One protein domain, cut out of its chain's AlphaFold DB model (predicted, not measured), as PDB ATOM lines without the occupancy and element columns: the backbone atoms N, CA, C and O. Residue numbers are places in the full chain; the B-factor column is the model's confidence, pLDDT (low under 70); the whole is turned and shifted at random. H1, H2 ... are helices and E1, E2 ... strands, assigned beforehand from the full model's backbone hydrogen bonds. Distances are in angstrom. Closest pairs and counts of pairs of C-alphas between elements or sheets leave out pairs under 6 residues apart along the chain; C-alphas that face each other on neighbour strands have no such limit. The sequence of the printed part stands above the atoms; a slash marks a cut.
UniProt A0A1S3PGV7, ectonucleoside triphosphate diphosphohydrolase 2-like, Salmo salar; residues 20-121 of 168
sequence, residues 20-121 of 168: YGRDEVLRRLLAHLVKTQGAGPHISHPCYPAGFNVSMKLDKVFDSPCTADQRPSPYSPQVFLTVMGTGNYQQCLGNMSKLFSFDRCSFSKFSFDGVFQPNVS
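What this domain is: This is residues 20 to 121 of the 168 residues of the protein "ectonucleoside triphosphate diphosphohydrolase 2-like" of Salmo salar (UniProt A0A1S3PGV7). A small sheet of three strands, E1 E3 E2, has the long helix H1 slantwise over one face, while H3, about perpendicular to H1, touches it near Met 96. From H3, the long stretch of residues 98 to 121, with no named element, runs away from the sheet towards one end of the longest axis. The printed part has 102 residues, under half of them in named elements, in the order H1 E1 E2 H2 E3 H3; the class is mixed, helices and strands, and the sheet is mixed too. It is only just loose, close to compact, with a radius of gyration of the C-alphas of 15.6 A, and elongated, spanning 45 by 29 by 20 A.

Where its parts are: The sheet holds E3, residues 80 to 85, 16.3 A; E2, residues 53 to 57, 13.7 A; and E1, residues 42 to 45. H1, residues 22 to 37, measures 22.4 A from C-alpha 22 at (194.757, 168.636, 184.133). H2 is residues 59 to 62. H3, residues 89 to 97, measures 12.0 A and ends at C-alpha 97 at (208.561, 169.312, 187.270).

How they stand to each other: E1 and E3 are parallel, with N 43 and O 82 2.9 A apart. E3 and E2 are antiparallel, with N 81 and O 56 2.8 A apart. H1 is on one face of the sheet, two layers, a helix over a sheet, at a height of 8.8 A; its closest C-alphas to E1 are Val 34 and Ile 43, 6.5 A. H2 only grazes the sheet with residues 59 to 61. H1 touches H2 with residues 27 to 31 alone, closest at the C-alphas of Arg 27 and Val 61, 5.9 A. H1 touches H3 with residues 29 to 33 alone, closest at the C-alphas of Leu 29 and Met 96, 6.3 A, about perpendicular at 80 degrees. H3 is not on the sheet. Each O i to N i+4 pair is within hydrogen-bond range in H1 and H3; H2 is too short for one, and its 1 O i to N i+3 pair is within range.

The domain as a whole: The farthest C-alphas, Gln 78 and Ser 121, are 48.3 A apart. The printed part has no cut, and the link H2 to E3, 17 residues, is long. The mean pLDDT of the printed part is 93.4, and no printed residue is under 70.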
ATOM      1  N   TYR A  20     198.862 165.437 179.232       97.69
ATOM      2  CA  TYR A  20     199.171 166.709 179.912       97.69
ATOM      3  C   TYR A  20     197.930 167.573 180.195       97.69
ATOM      4  O   TYR A  20     198.044 168.700 180.676       97.69
ATOM      5  N   GLY A  21     196.726 167.050 179.938       97.88
ATOM      6  CA  GLY A  21     195.495 167.633 180.473       97.88
ATOM      7  C   GLY A  21     195.472 167.554 182.003       97.88
ATOM      8  O   GLY A  21     196.081 166.654 182.579       97.88
ATOM      9  N   ARG A  22     194.755 168.475 182.664       97.62
ATOM     10  CA  ARG A  22     194.757 168.636 184.133       97.62
ATOM     11  C   ARG A  22     194.596 167.315 184.894       97.62
ATOM     12  O   ARG A  22     195.382 167.026 185.787       97.62
ATOM     13  N   ASP A  23     193.592 166.520 184.552       97.25
ATOM     14  CA  ASP A  23     193.266 165.331 185.344       97.25
ATOM     15  C   ASP A  23     194.292 164.206 185.114       97.25
ATOM     16  O   ASP A  23     194.736 163.561 186.063       97.25
ATOM     17  N   GLU A  24     194.767 164.037 183.876       98.00
ATOM     18  CA  GLU A  24     195.795 163.040 183.554       98.00
ATOM     19  C   GLU A  24     197.180 163.430 184.089       98.00
ATOM     20  O   GLU A  24     197.915 162.556 184.544       98.00
ATOM     21  N   VAL A  25     197.541 164.720 184.129       97.56
ATOM     22  CA  VAL A  25     198.810 165.139 184.751       97.56
ATOM     23  C   VAL A  25     198.775 164.958 186.272       97.56
ATOM     24  O   VAL A  25     199.766 164.521 186.853       97.56
ATOM     25  N   LEU A  26     197.628 165.193 186.922       97.75
ATOM     26  CA  LEU A  26     197.449 164.901 188.349       97.75
ATOM     27  C   LEU A  26     197.501 163.393 188.632       97.75
ATOM     28  O   LEU A  26     198.122 162.969 189.606       97.75
ATOM     29  N   ARG A  27     196.917 162.566 187.760       97.69
ATOM     30  CA  ARG A  27     197.020 161.103 187.852       97.69
ATOM     31  C   ARG A  27     198.465 160.623 187.675       97.69
ATOM     32  O   ARG A  27     198.932 159.801 188.461       97.69
ATOM     33  N   ARG A  28     199.204 161.180 186.709       98.12
ATOM     34  CA  ARG A  28     200.642 160.917 186.514       98.12
ATOM     35  C   ARG A  28     201.486 161.356 187.703       98.12
ATOM     36  O   ARG A  28     202.406 160.636 188.082       98.12
ATOM     37  N   LEU A  29     201.164 162.492 188.320       98.19
ATOM     38  CA  LEU A  29     201.810 162.925 189.556       98.19
ATOM     39  C   LEU A  29     201.593 161.897 190.672       98.19
ATOM     40  O   LEU A  29     202.551 161.505 191.332       98.19
ATOM     41  N   LEU A  30     200.361 161.421 190.861       97.31
ATOM     42  CA  LEU A  30     200.072 160.408 191.873       97.31
ATOM     43  C   LEU A  30     200.812 159.090 191.592       97.31
ATOM     44  O   LEU A  30     201.420 158.532 192.503       97.31
ATOM     45  N   ALA A  31     200.841 158.628 190.339       96.88
ATOM     46  CA  ALA A  31     201.622 157.457 189.936       96.88
ATOM     47  C   ALA A  31     203.128 157.632 190.232       96.88
ATOM     48  O   ALA A  31     203.759 156.736 190.800       96.88
ATOM     49  N   HIS A  32     203.689 158.812 189.941       96.88
ATOM     50  CA  HIS A  32     205.066 159.164 190.291       96.88
ATOM     51  C   HIS A  32     205.313 159.101 191.807       96.88
ATOM     52  O   HIS A  32     206.327 158.555 192.246       96.88
ATOM     53  N   LEU A  33     204.389 159.616 192.621       96.81
ATOM     54  CA  LEU A  33     204.493 159.586 194.083       96.81
ATOM     55  C   LEU A  33     204.421 158.156 194.638       96.81
ATOM     56  O   LEU A  33     205.250 157.807 195.475       96.81
ATOM     57  N   VAL A  34     203.521 157.308 194.126       94.62
ATOM     58  CA  VAL A  34     203.465 155.875 194.487       94.62
ATOM     59  C   VAL A  34     204.793 155.190 194.180       94.62
ATOM     60  O   VAL A  34     205.338 154.466 195.011       94.62
ATOM     61  N   LYS A  35     205.354 155.438 192.993       92.50
ATOM     62  CA  LYS A  35     206.615 154.819 192.576       92.50
ATOM     63  C   LYS A  35     207.804 155.282 193.424       92.50
ATOM     64  O   LYS A  35     208.691 154.483 193.706       92.50
ATOM     65  N   THR A  36     207.838 156.557 193.806       93.50
ATOM     66  CA  THR A  36     208.974 157.161 194.524       93.50
ATOM     67  C   THR A  36     208.940 156.933 196.032       93.50
ATOM     68  O   THR A  36     209.999 156.769 196.628       93.50
ATOM     69  N   GLN A  37     207.757 156.900 196.648       93.50
ATOM     70  CA  GLN A  37     207.594 156.628 198.085       93.50
ATOM     71  C   GLN A  37     207.464 155.128 198.393       93.50
ATOM     72  O   GLN A  37     207.598 154.722 199.545       93.50
ATOM     73  N   GLY A  38     207.244 154.304 197.365       83.25
ATOM     74  CA  GLY A  38     206.994 152.872 197.481       83.25
ATOM     75  C   GLY A  38     205.500 152.555 197.550       83.25
ATOM     76  O   GLY A  38     204.686 153.372 197.972       83.25
ATOM     77  N   ALA A  39     205.130 151.338 197.142       70.56
ATOM     78  CA  ALA A  39     203.741 150.866 197.086       70.56
ATOM     79  C   ALA A  39     203.157 150.512 198.474       70.56
ATOM     80  O   ALA A  39     202.511 149.478 198.643       70.56
ATOM     81  N   GLY A  40     203.425 151.343 199.484       79.06
ATOM     82  CA  GLY A  40     202.820 151.232 200.807       79.06
ATOM     83  C   GLY A  40     201.348 151.673 200.811       79.06
ATOM     84  O   GLY A  40     200.873 152.279 199.851       79.06
ATOM     85  N   PRO A  41     200.606 151.413 201.904       85.94
ATOM     86  CA  PRO A  41     199.192 151.786 202.014       85.94
ATOM     87  C   PRO A  41     198.962 153.303 202.113       85.94
ATOM     88  O   PRO A  41     197.828 153.761 201.965       85.94
ATOM     89  N   HIS A  42     200.019 154.083 202.360       93.81
ATOM     90  CA  HIS A  42     199.966 155.524 202.576       93.81
ATOM     91  C   HIS A  42     200.911 156.254 201.626       93.81
ATOM     92  O   HIS A  42     202.084 155.901 201.534       93.81
ATOM     93  N   ILE A  43     200.409 157.301 200.974       96.12
ATOM     94  CA  ILE A  43     201.190 158.181 200.099       96.12
ATOM     95  C   ILE A  43     201.005 159.617 200.548       96.12
ATOM     96  O   ILE A  43     199.879 160.099 200.659       96.12
ATOM     97  N   SER A  44     202.116 160.312 200.764       97.38
ATOM     98  CA  SER A  44     202.107 161.742 201.048       97.38
ATOM     99  C   SER A  44     202.031 162.524 199.738       97.38
ATOM    100  O   SER A  44     202.840 162.314 198.832       97.38
ATOM    101  N   HIS A  45     201.067 163.432 199.622       97.94
ATOM    102  CA  HIS A  45     200.800 164.189 198.406       97.94
ATOM    103  C   HIS A  45     200.999 165.693 198.642       97.94
ATOM    104  O   HIS A  45     200.095 166.365 199.145       97.94
ATOM    105  N   PRO A  46     202.150 166.266 198.245       97.88
ATOM    106  CA  PRO A  46     202.490 167.653 198.568       97.88
ATOM    107  C   PRO A  46     201.628 168.698 197.865       97.88
ATOM    108  O   PRO A  46     201.524 169.819 198.348       97.88
ATOM    109  N   CYS A  47     200.986 168.346 196.749       98.12
ATOM    110  CA  CYS A  47     200.062 169.250 196.062       98.12
ATOM    111  C   CYS A  47     198.627 169.190 196.604       98.12
ATOM    112  O   CYS A  47     197.789 169.967 196.164       98.12
ATOM    113  N   TYR A  48     198.313 168.235 197.488       97.69
ATOM    114  CA  TYR A  48     197.017 168.217 198.167       97.69
ATOM    115  C   TYR A  48     197.131 169.033 199.452       97.69
ATOM    116  O   TYR A  48     198.186 168.988 200.093       97.69
ATOM    117  N   PRO A  49     196.077 169.774 199.827       97.69
ATOM    118  CA  PRO A  49     196.126 170.649 200.988       97.69
ATOM    119  C   PRO A  49     196.311 169.838 202.273       97.69
ATOM    120  O   PRO A  49     195.864 168.691 202.378       97.69
ATOM    121  N   ALA A  50     196.983 170.434 203.257       97.62
ATOM    122  CA  ALA A  50     197.266 169.764 204.520       97.62
ATOM    123  C   ALA A  50     195.966 169.355 205.237       97.62
ATOM    124  O   ALA A  50     195.025 170.145 205.339       97.62
ATOM    125  N   GLY A  51     195.905 168.115 205.728       96.06
ATOM    126  CA  GLY A  51     194.725 167.572 206.414       96.06
ATOM    127  C   GLY A  51     193.653 166.975 205.493       96.06
ATOM    128  O   GLY A  51     192.666 166.438 205.993       96.06
ATOM    129  N   PHE A  52     193.836 167.015 204.170       97.19
ATOM    130  CA  PHE A  52     192.986 166.277 203.236       97.19
ATOM    131  C   PHE A  52     193.440 164.822 203.116       97.19
ATOM    132  O   PHE A  52     194.586 164.567 202.762       97.19
ATOM    133  N   ASN A  53     192.532 163.870 203.334       96.56
ATOM    134  CA  ASN A  53     192.806 162.444 203.170       96.56
ATOM    135  C   ASN A  53     191.752 161.804 202.272       96.56
ATOM    136  O   ASN A  53     190.555 162.038 202.442       96.56
ATOM    137  N   VAL A  54     192.189 160.949 201.351       96.38
ATOM    138  CA  VAL A  54     191.291 160.179 200.487       96.38
ATOM    139  C   VAL A  54     191.827 158.768 200.284       96.38
ATOM    140  O   VAL A  54     193.014 158.574 200.034       96.38
ATOM    141  N   SER A  55     190.945 157.777 200.371       96.12
ATOM    142  CA  SER A  55     191.270 156.389 200.044       96.12
ATOM    143  C   SER A  55     190.700 156.028 198.678       96.12
ATOM    144  O   SER A  55     189.529 156.278 198.395       96.12
ATOM    145  N   MET A  56     191.522 155.428 197.822       94.56
ATOM    146  CA  MET A  56     191.122 154.980 196.489       94.56
ATOM    147  C   MET A  56     191.786 153.657 196.138       94.56
ATOM    148  O   MET A  56     192.819 153.300 196.695       94.56
ATOM    149  N   LYS A  57     191.195 152.916 195.206       93.94
ATOM    150  CA  LYS A  57     191.821 151.708 194.669       93.94
ATOM    151  C   LYS A  57     193.010 152.069 193.785       93.94
ATOM    152  O   LYS A  57     193.002 153.101 193.115       93.94
ATOM    153  N   LEU A  58     194.009 151.194 193.766       93.00
ATOM    154  CA  LEU A  58     195.217 151.376 192.967       93.00
ATOM    155  C   LEU A  58     194.905 151.424 191.462       93.00
ATOM    156  O   LEU A  58     195.566 152.152 190.723       93.00
ATOM    157  N   ASP A  59     193.860 150.721 191.012       93.94
ATOM    158  CA  ASP A  59     193.381 150.791 189.628       93.94
ATOM    159  C   ASP A  59     193.045 152.218 189.176       93.94
ATOM    160  O   ASP A  59     193.457 152.604 188.089       93.94
ATOM    161  N   LYS A  60     192.443 153.057 190.025       94.19
ATOM    162  CA  LYS A  60     192.143 154.463 189.708       94.19
ATOM    163  C   LYS A  60     193.376 155.291 189.374       94.19
ATOM    164  O   LYS A  60     193.237 156.338 188.739       94.19
ATOM    165  N   VAL A  61     194.559 154.855 189.799       95.19
ATOM    166  CA  VAL A  61     195.830 155.515 189.493       95.19
ATOM    167  C   VAL A  61     196.431 154.981 188.194       95.19
ATOM    168  O   VAL A  61     196.979 155.768 187.434       95.19
ATOM    169  N   PHE A  62     196.313 153.677 187.922       95.69
ATOM    170  CA  PHE A  62     197.053 152.993 186.854       95.69
ATOM    171  C   PHE A  62     196.179 152.369 185.743       95.69
ATOM    172  O   PHE A  62     196.688 151.594 184.922       95.69
ATOM    173  N   ASP A  63     194.878 152.664 185.700       94.62
ATOM    174  CA  ASP A  63     193.938 152.238 184.648       94.62
ATOM    175  C   ASP A  63     194.006 153.103 183.375       94.62
ATOM    176  O   ASP A  63     193.512 152.687 182.328       94.62
ATOM    177  N   SER A  64     194.677 154.257 183.429       96.50
ATOM    178  CA  SER A  64     194.902 155.128 182.270       96.50
ATOM    179  C   SER A  64     196.114 154.691 181.438       96.50
ATOM    180  O   SER A  64     197.162 154.363 182.013       96.50
ATOM    181  N   PRO A  65     196.049 154.789 180.092       97.38
ATOM    182  CA  PRO A  65     197.220 154.672 179.222       97.38
ATOM    183  C   PRO A  65     198.372 155.611 179.613       97.38
ATOM    184  O   PRO A  65     199.528 155.273 179.390       97.38
ATOM    185  N   CYS A  66     198.072 156.751 180.244       97.75
ATOM    186  CA  CYS A  66     199.054 157.750 180.670       97.75
ATOM    187  C   CYS A  66     199.923 157.323 181.865       97.75
ATOM    188  O   CYS A  66     200.882 158.014 182.208       97.75
ATOM    189  N   THR A  67     199.561 156.224 182.526       97.12
ATOM    190  CA  THR A  67     200.197 155.732 183.760       97.12
ATOM    191  C   THR A  67     200.426 154.225 183.765       97.12
ATOM    192  O   THR A  67     201.030 153.699 184.696       97.12
ATOM    193  N   ALA A  68     199.927 153.494 182.767       95.31
ATOM    194  CA  ALA A  68     199.955 152.032 182.744       95.31
ATOM    195  C   ALA A  68     201.380 151.448 182.795       95.31
ATOM    196  O   ALA A  68     201.584 150.372 183.357       95.31
ATOM    197  N   ASP A  69     202.358 152.170 182.249       93.56
ATOM    198  CA  ASP A  69     203.788 151.849 182.251       93.56
ATOM    199  C   ASP A  69     204.467 152.067 183.617       93.56
ATOM    200  O   ASP A  69     205.577 151.589 183.853       93.56
ATOM    201  N   GLN A  70     203.798 152.762 184.540       92.62
ATOM    202  CA  GLN A  70     204.309 153.081 185.875       92.62
ATOM    203  C   GLN A  70     203.795 152.135 186.965       92.62
ATOM    204  O   GLN A  70     204.089 152.359 188.141       92.62
ATOM    205  N   ARG A  71     203.034 151.092 186.605       92.56
ATOM    206  CA  ARG A  71     202.481 150.129 187.568       92.56
ATOM    207  C   ARG A  71     203.587 149.534 188.454       92.56
ATOM    208  O   ARG A  71     204.608 149.090 187.923       92.56
ATOM    209  N   PRO A  72     203.401 149.494 189.787       89.31
ATOM    210  CA  PRO A  72     204.353 148.838 190.677       89.31
ATOM    211  C   PRO A  72     204.400 147.330 190.405       89.31
ATOM    212  O   PRO A  72     203.427 146.752 189.930       89.31
ATOM    213  N   SER A  73     205.519 146.683 190.731       87.38
ATOM    214  CA  SER A  73     205.652 145.224 190.684       87.38
ATOM    215  C   SER A  73     205.980 144.701 192.087       87.38
ATOM    216  O   SER A  73     207.000 145.123 192.638       87.38
ATOM    217  N   PRO A  74     205.148 143.823 192.683       87.69
ATOM    218  CA  PRO A  74     203.902 143.263 192.141       87.69
ATOM    219  C   PRO A  74     202.753 144.291 192.055       87.69
ATOM    220  O   PRO A  74     202.649 145.188 192.890       87.69
ATOM    221  N   TYR A  75     201.862 144.140 191.063       89.56
ATOM    222  CA  TYR A  75     200.681 144.998 190.881       89.56
ATOM    223  C   TYR A  75     199.408 144.293 191.358       89.56
ATOM    224  O   TYR A  75     199.042 143.248 190.819       89.56
ATOM    225  N   SER A  76     198.698 144.894 192.316       90.94
ATOM    226  CA  SER A  76     197.372 144.435 192.740       90.94
ATOM    227  C   SER A  76     196.348 145.571 192.617       90.94
ATOM    228  O   SER A  76     196.354 146.490 193.438       90.94
ATOM    229  N   PRO A  77     195.462 145.546 191.602       90.62
ATOM    230  CA  PRO A  77     194.591 146.678 191.269       90.62
ATOM    231  C   PRO A  77     193.558 147.006 192.355       90.62
ATOM    232  O   PRO A  77     193.121 148.149 192.468       90.62
ATOM    233  N   GLN A  78     193.162 146.008 193.150       92.56
ATOM    234  CA  GLN A  78     192.107 146.140 194.161       92.56
ATOM    235  C   GLN A  78     192.623 146.609 195.528       92.56
ATOM    236  O   GLN A  78     191.819 146.832 196.432       92.56
ATOM    237  N   VAL A  79     193.941 146.762 195.693       91.12
ATOM    238  CA  VAL A  79     194.521 147.296 196.931       91.12
ATOM    239  C   VAL A  79     194.130 148.761 197.085       91.12
ATOM    240  O   VAL A  79     194.153 149.532 196.124       91.12
ATOM    241  N   PHE A  80     193.763 149.136 198.307       92.81
ATOM    242  CA  PHE A  80     193.459 150.516 198.654       92.81
ATOM    243  C   PHE A  80     194.733 151.284 199.000       92.81
ATOM    244  O   PHE A  80     195.582 150.816 199.754       92.81
ATOM    245  N   LEU A  81     194.808 152.492 198.459       93.69
ATOM    246  CA  LEU A  81     195.826 153.495 198.696       93.69
ATOM    247  C   LEU A  81     195.185 154.671 199.429       93.69
ATOM    248  O   LEU A  81     194.196 155.227 198.950       93.69
ATOM    249  N   THR A  82     195.753 155.072 200.562       96.81
ATOM    250  CA  THR A  82     195.351 156.293 201.265       96.81
ATOM    251  C   THR A  82     196.319 157.415 200.923       96.81
ATOM    252  O   THR A  82     197.499 157.366 201.263       96.81
ATOM    253  N   VAL A  83     195.811 158.434 200.239       97.19
ATOM    254  CA  VAL A  83     196.556 159.623 199.834       97.19
ATOM    255  C   VAL A  83     196.322 160.715 200.871       97.19
ATOM    256  O   VAL A  83     195.175 161.077 201.134       97.19
ATOM    257  N   MET A  84     197.404 161.223 201.455       98.00
ATOM    258  CA  MET A  84     197.384 162.212 202.533       98.00
ATOM    259  C   MET A  84     198.020 163.513 202.054       98.00
ATOM    260  O   MET A  84     199.183 163.536 201.654       98.00
ATOM    261  N   GLY A  85     197.259 164.599 202.074       98.06
ATOM    262  CA  GLY A  85     197.721 165.921 201.682       98.06
ATOM    263  C   GLY A  85     198.641 166.533 202.729       98.06
ATOM    264  O   GLY A  85     198.342 166.509 203.924       98.06
ATOM    265  N   THR A  86     199.763 167.090 202.272       97.69
ATOM    266  CA  THR A  86     200.758 167.725 203.152       97.69
ATOM    267  C   THR A  86     200.907 169.227 202.929       97.69
ATOM    268  O   THR A  86     201.543 169.874 203.754       97.69
ATOM    269  N   GLY A  87     200.322 169.788 201.864       97.50
ATOM    270  CA  GLY A  87     200.319 171.228 201.595       97.50
ATOM    271  C   GLY A  87     201.719 171.842 201.521       97.50
ATOM    272  O   GLY A  87     202.076 172.689 202.334       97.50
ATOM    273  N   ASN A  88     202.553 171.384 200.582       97.69
ATOM    274  CA  ASN A  88     203.935 171.849 200.459       97.69
ATOM    275  C   ASN A  88     204.252 172.279 199.026       97.69
ATOM    276  O   ASN A  88     204.514 171.444 198.155       97.69
ATOM    277  N   TYR A  89     204.278 173.594 198.791       97.88
ATOM    278  CA  TYR A  89     204.521 174.159 197.464       97.88
ATOM    279  C   TYR A  89     205.843 173.690 196.833       97.88
ATOM    280  O   TYR A  89     205.847 173.251 195.684       97.88
ATOM    281  N   GLN A  90     206.965 173.740 197.563       97.94
ATOM    282  CA  GLN A  90     208.270 173.375 197.000       97.94
ATOM    283  C   GLN A  90     208.326 171.900 196.584       97.94
ATOM    284  O   GLN A  90     208.813 171.587 195.497       97.94
ATOM    285  N   GLN A  91     207.813 170.990 197.414       97.88
ATOM    286  CA  GLN A  91     207.758 169.567 197.072       97.88
ATOM    287  C   GLN A  91     206.738 169.285 195.966       97.88
ATOM    288  O   GLN A  91     206.973 168.406 195.136       97.88
ATOM    289  N   CYS A  92     205.623 170.020 195.930       98.31
ATOM    290  CA  CYS A  92     204.641 169.919 194.859       98.31
ATOM    291  C   CYS A  92     205.269 170.285 193.511       98.31
ATOM    292  O   CYS A  92     205.288 169.460 192.598       98.31
ATOM    293  N   LEU A  93     205.869 171.476 193.424       97.62
ATOM    294  CA  LEU A  93     206.570 171.943 192.233       97.62
ATOM    295  C   LEU A  93     207.698 170.980 191.848       97.62
ATOM    296  O   LEU A  93     207.790 170.573 190.696       97.62
ATOM    297  N   GLY A  94     208.511 170.549 192.816       97.88
ATOM    298  CA  GLY A  94     209.626 169.635 192.575       97.88
ATOM    299  C   GLY A  94     209.208 168.277 192.002       97.88
ATOM    300  O   GLY A  94     209.913 167.739 191.154       97.88
ATOM    301  N   ASN A  95     208.069 167.715 192.424       98.12
ATOM    302  CA  ASN A  95     207.558 166.463 191.857       98.12
ATOM    303  C   ASN A  95     206.816 166.678 190.533       98.12
ATOM    304  O   ASN A  95     206.974 165.868 189.623       98.12
ATOM    305  N   MET A  96     206.073 167.780 190.387       97.56
ATOM    306  CA  MET A  96     205.399 168.133 189.134       97.56
ATOM    307  C   MET A  96     206.406 168.350 187.997       97.56
ATOM    308  O   MET A  96     206.216 167.833 186.900       97.56
ATOM    309  N   SER A  97     207.517 169.044 188.265       96.31
ATOM    310  CA  SER A  97     208.561 169.312 187.270       96.31
ATOM    311  C   SER A  97     209.201 168.041 186.707       96.31
ATOM    312  O   SER A  97     209.594 168.027 185.547       96.31
ATOM    313  N   LYS A  98     209.252 166.945 187.477       95.75
ATOM    314  CA  LYS A  98     209.794 165.652 187.015       95.75
ATOM    315  C   LYS A  98     208.920 164.962 185.963       95.75
ATOM    316  O   LYS A  98     209.360 163.985 185.365       95.75
ATOM    317  N   LEU A  99     207.688 165.429 185.751       95.44
ATOM    318  CA  LEU A  99     206.796 164.899 184.718       95.44
ATOM    319  C   LEU A  99     207.104 165.456 183.319       95.44
ATOM    320  O   LEU A  99     206.499 165.008 182.347       95.44
ATOM    321  N   PHE A 100     208.015 166.424 183.213       94.38
ATOM    322  CA  PHE A 100     208.411 167.068 181.965       94.38
ATOM    323  C   PHE A 100     209.879 166.741 181.679       94.38
ATOM    324  O   PHE A 100     210.738 166.987 182.524       94.38
ATOM    325  N   SER A 101     210.187 166.193 180.499       90.81
ATOM    326  CA  SER A 101     211.574 165.979 180.083       90.81
ATOM    327  C   SER A 101     212.062 167.144 179.231       90.81
ATOM    328  O   SER A 101     211.475 167.459 178.198       90.81
ATOM    329  N   PHE A 102     213.173 167.760 179.630       87.31
ATOM    330  CA  PHE A 102     213.845 168.800 178.841       87.31
ATOM    331  C   PHE A 102     215.177 168.322 178.237       87.31
ATOM    332  O   PHE A 102     215.817 169.060 177.495       87.31
ATOM    333  N   ASP A 103     215.576 167.075 178.512       81.69
ATOM    334  CA  ASP A 103     216.892 166.528 178.145       81.69
ATOM    335  C   ASP A 103     216.969 166.071 176.683       81.69
ATOM    336  O   ASP A 103     218.044 165.972 176.092       81.69
ATOM    337  N   ARG A 104     215.820 165.754 176.081       71.12
ATOM    338  CA  ARG A 104     215.734 165.287 174.697       71.12
ATOM    339  C   ARG A 104     215.473 166.478 173.795       71.12
ATOM    340  O   ARG A 104     214.331 166.887 173.638       71.12
ATOM    341  N   CYS A 105     216.526 167.023 173.199       71.62
ATOM    342  CA  CYS A 105     216.418 168.156 172.293       71.62
ATOM    343  C   CYS A 105     217.163 167.886 170.981       71.62
ATOM    344  O   CYS A 105     218.390 167.870 170.939       71.62
ATOM    345  N   SER A 106     216.408 167.674 169.902       77.81
ATOM    346  CA  SER A 106     216.928 167.573 168.530       77.81
ATOM    347  C   SER A 106     216.694 168.844 167.704       77.81
ATOM    348  O   SER A 106     217.138 168.922 166.560       77.81
ATOM    349  N   PHE A 107     216.005 169.844 168.263       80.19
ATOM    350  CA  PHE A 107     215.618 171.075 167.573       80.19
ATOM    351  C   PHE A 107     216.271 172.299 168.210       80.19
ATOM    352  O   PHE A 107     216.442 172.359 169.418       80.19
ATOM    353  N   SER A 108     216.551 173.344 167.430       81.94
ATOM    354  CA  SER A 108     217.071 174.606 167.986       81.94
ATOM    355  C   SER A 108     216.107 175.278 168.972       81.94
ATOM    356  O   SER A 108     216.533 176.063 169.816       81.94
ATOM    357  N   LYS A 109     214.806 174.983 168.852       84.75
ATOM    358  CA  LYS A 109     213.734 175.471 169.720       84.75
ATOM    359  C   LYS A 109     212.741 174.348 169.983       84.75
ATOM    360  O   LYS A 109     212.233 173.728 169.047       84.75
ATOM    361  N   PHE A 110     212.470 174.088 171.251       89.75
ATOM    362  CA  PHE A 110     211.597 173.009 171.693       89.75
ATOM    363  C   PHE A 110     210.866 173.414 172.971       89.75
ATOM    364  O   PHE A 110     211.212 174.402 173.619       89.75
ATOM    365  N   SER A 111     209.823 172.659 173.284       92.44
ATOM    366  CA  SER A 111     209.030 172.790 174.502       92.44
ATOM    367  C   SER A 111     209.523 171.790 175.553       92.44
ATOM    368  O   SER A 111     210.563 172.005 176.162       92.44
ATOM    369  N   PHE A 112     208.818 170.680 175.731       93.81
ATOM    370  CA  PHE A 112     209.222 169.538 176.548       93.81
ATOM    371  C   PHE A 112     209.006 168.242 175.755       93.81
ATOM    372  O   PHE A 112     208.422 168.255 174.670       93.81
ATOM    373  N   ASP A 113     209.537 167.136 176.267       91.56
ATOM    374  CA  ASP A 113     209.498 165.793 175.678       91.56
ATOM    375  C   ASP A 113     209.978 165.739 174.217       91.56
ATOM    376  O   ASP A 113     209.512 164.938 173.409       91.56
ATOM    377  N   GLY A 114     210.932 166.608 173.865       90.62
ATOM    378  CA  GLY A 114     211.507 166.688 172.521       90.62
ATOM    379  C   GLY A 114     210.575 167.230 171.444       90.62
ATOM    380  O   GLY A 114     210.848 167.057 170.256       90.62
ATOM    381  N   VAL A 115     209.495 167.911 171.826       93.12
ATOM    382  CA  VAL A 115     208.545 168.486 170.875       93.12
ATOM    383  C   VAL A 115     209.003 169.875 170.430       93.12
ATOM    384  O   VAL A 115     209.141 170.792 171.245       93.12
ATOM    385  N   PHE A 116     209.218 170.037 169.122       92.94
ATOM    386  CA  PHE A 116     209.529 171.322 168.491       92.94
ATOM    387  C   PHE A 116     208.487 172.380 168.859       92.94
ATOM    388  O   PHE A 116     207.295 172.120 168.752       92.94
ATOM    389  N   GLN A 117     208.933 173.585 169.214       93.69
ATOM    390  CA  GLN A 117     208.054 174.732 169.417       93.69
ATOM    391  C   GLN A 117     208.749 176.003 168.904       93.69
ATOM    392  O   GLN A 117     209.872 176.287 169.324       93.69
ATOM    393  N   PRO A 118     208.119 176.792 168.013       93.50
ATOM    394  CA  PRO A 118     208.675 178.067 167.572       93.50
ATOM    395  C   PRO A 118     208.639 179.115 168.697       93.50
ATOM    396  O   PRO A 118     208.021 178.917 169.742       93.50
ATOM    397  N   ASN A 119     209.276 180.270 168.474       93.56
ATOM    398  CA  ASN A 119     209.146 181.390 169.410       93.56
ATOM    399  C   ASN A 119     207.675 181.787 169.548       93.56
ATOM    400  O   ASN A 119     206.993 182.020 168.551       93.56
ATOM    401  N   VAL A 120     207.228 181.914 170.792       93.25
ATOM    402  CA  VAL A 120     205.905 182.431 171.128       93.25
ATOM    403  C   VAL A 120     205.861 183.918 170.760       93.25
ATOM    404  O   VAL A 120     206.755 184.675 171.138       93.25
ATOM    405  N   SER A 121     204.852 184.338 169.998       94.44
ATOM    406  CA  SER A 121     204.687 185.726 169.554       94.44
ATOM    407  C   SER A 121     203.210 186.118 169.475       94.44
ATOM    408  O   SER A 121     202.344 185.275 169.248       94.44
TER     409      SER A 121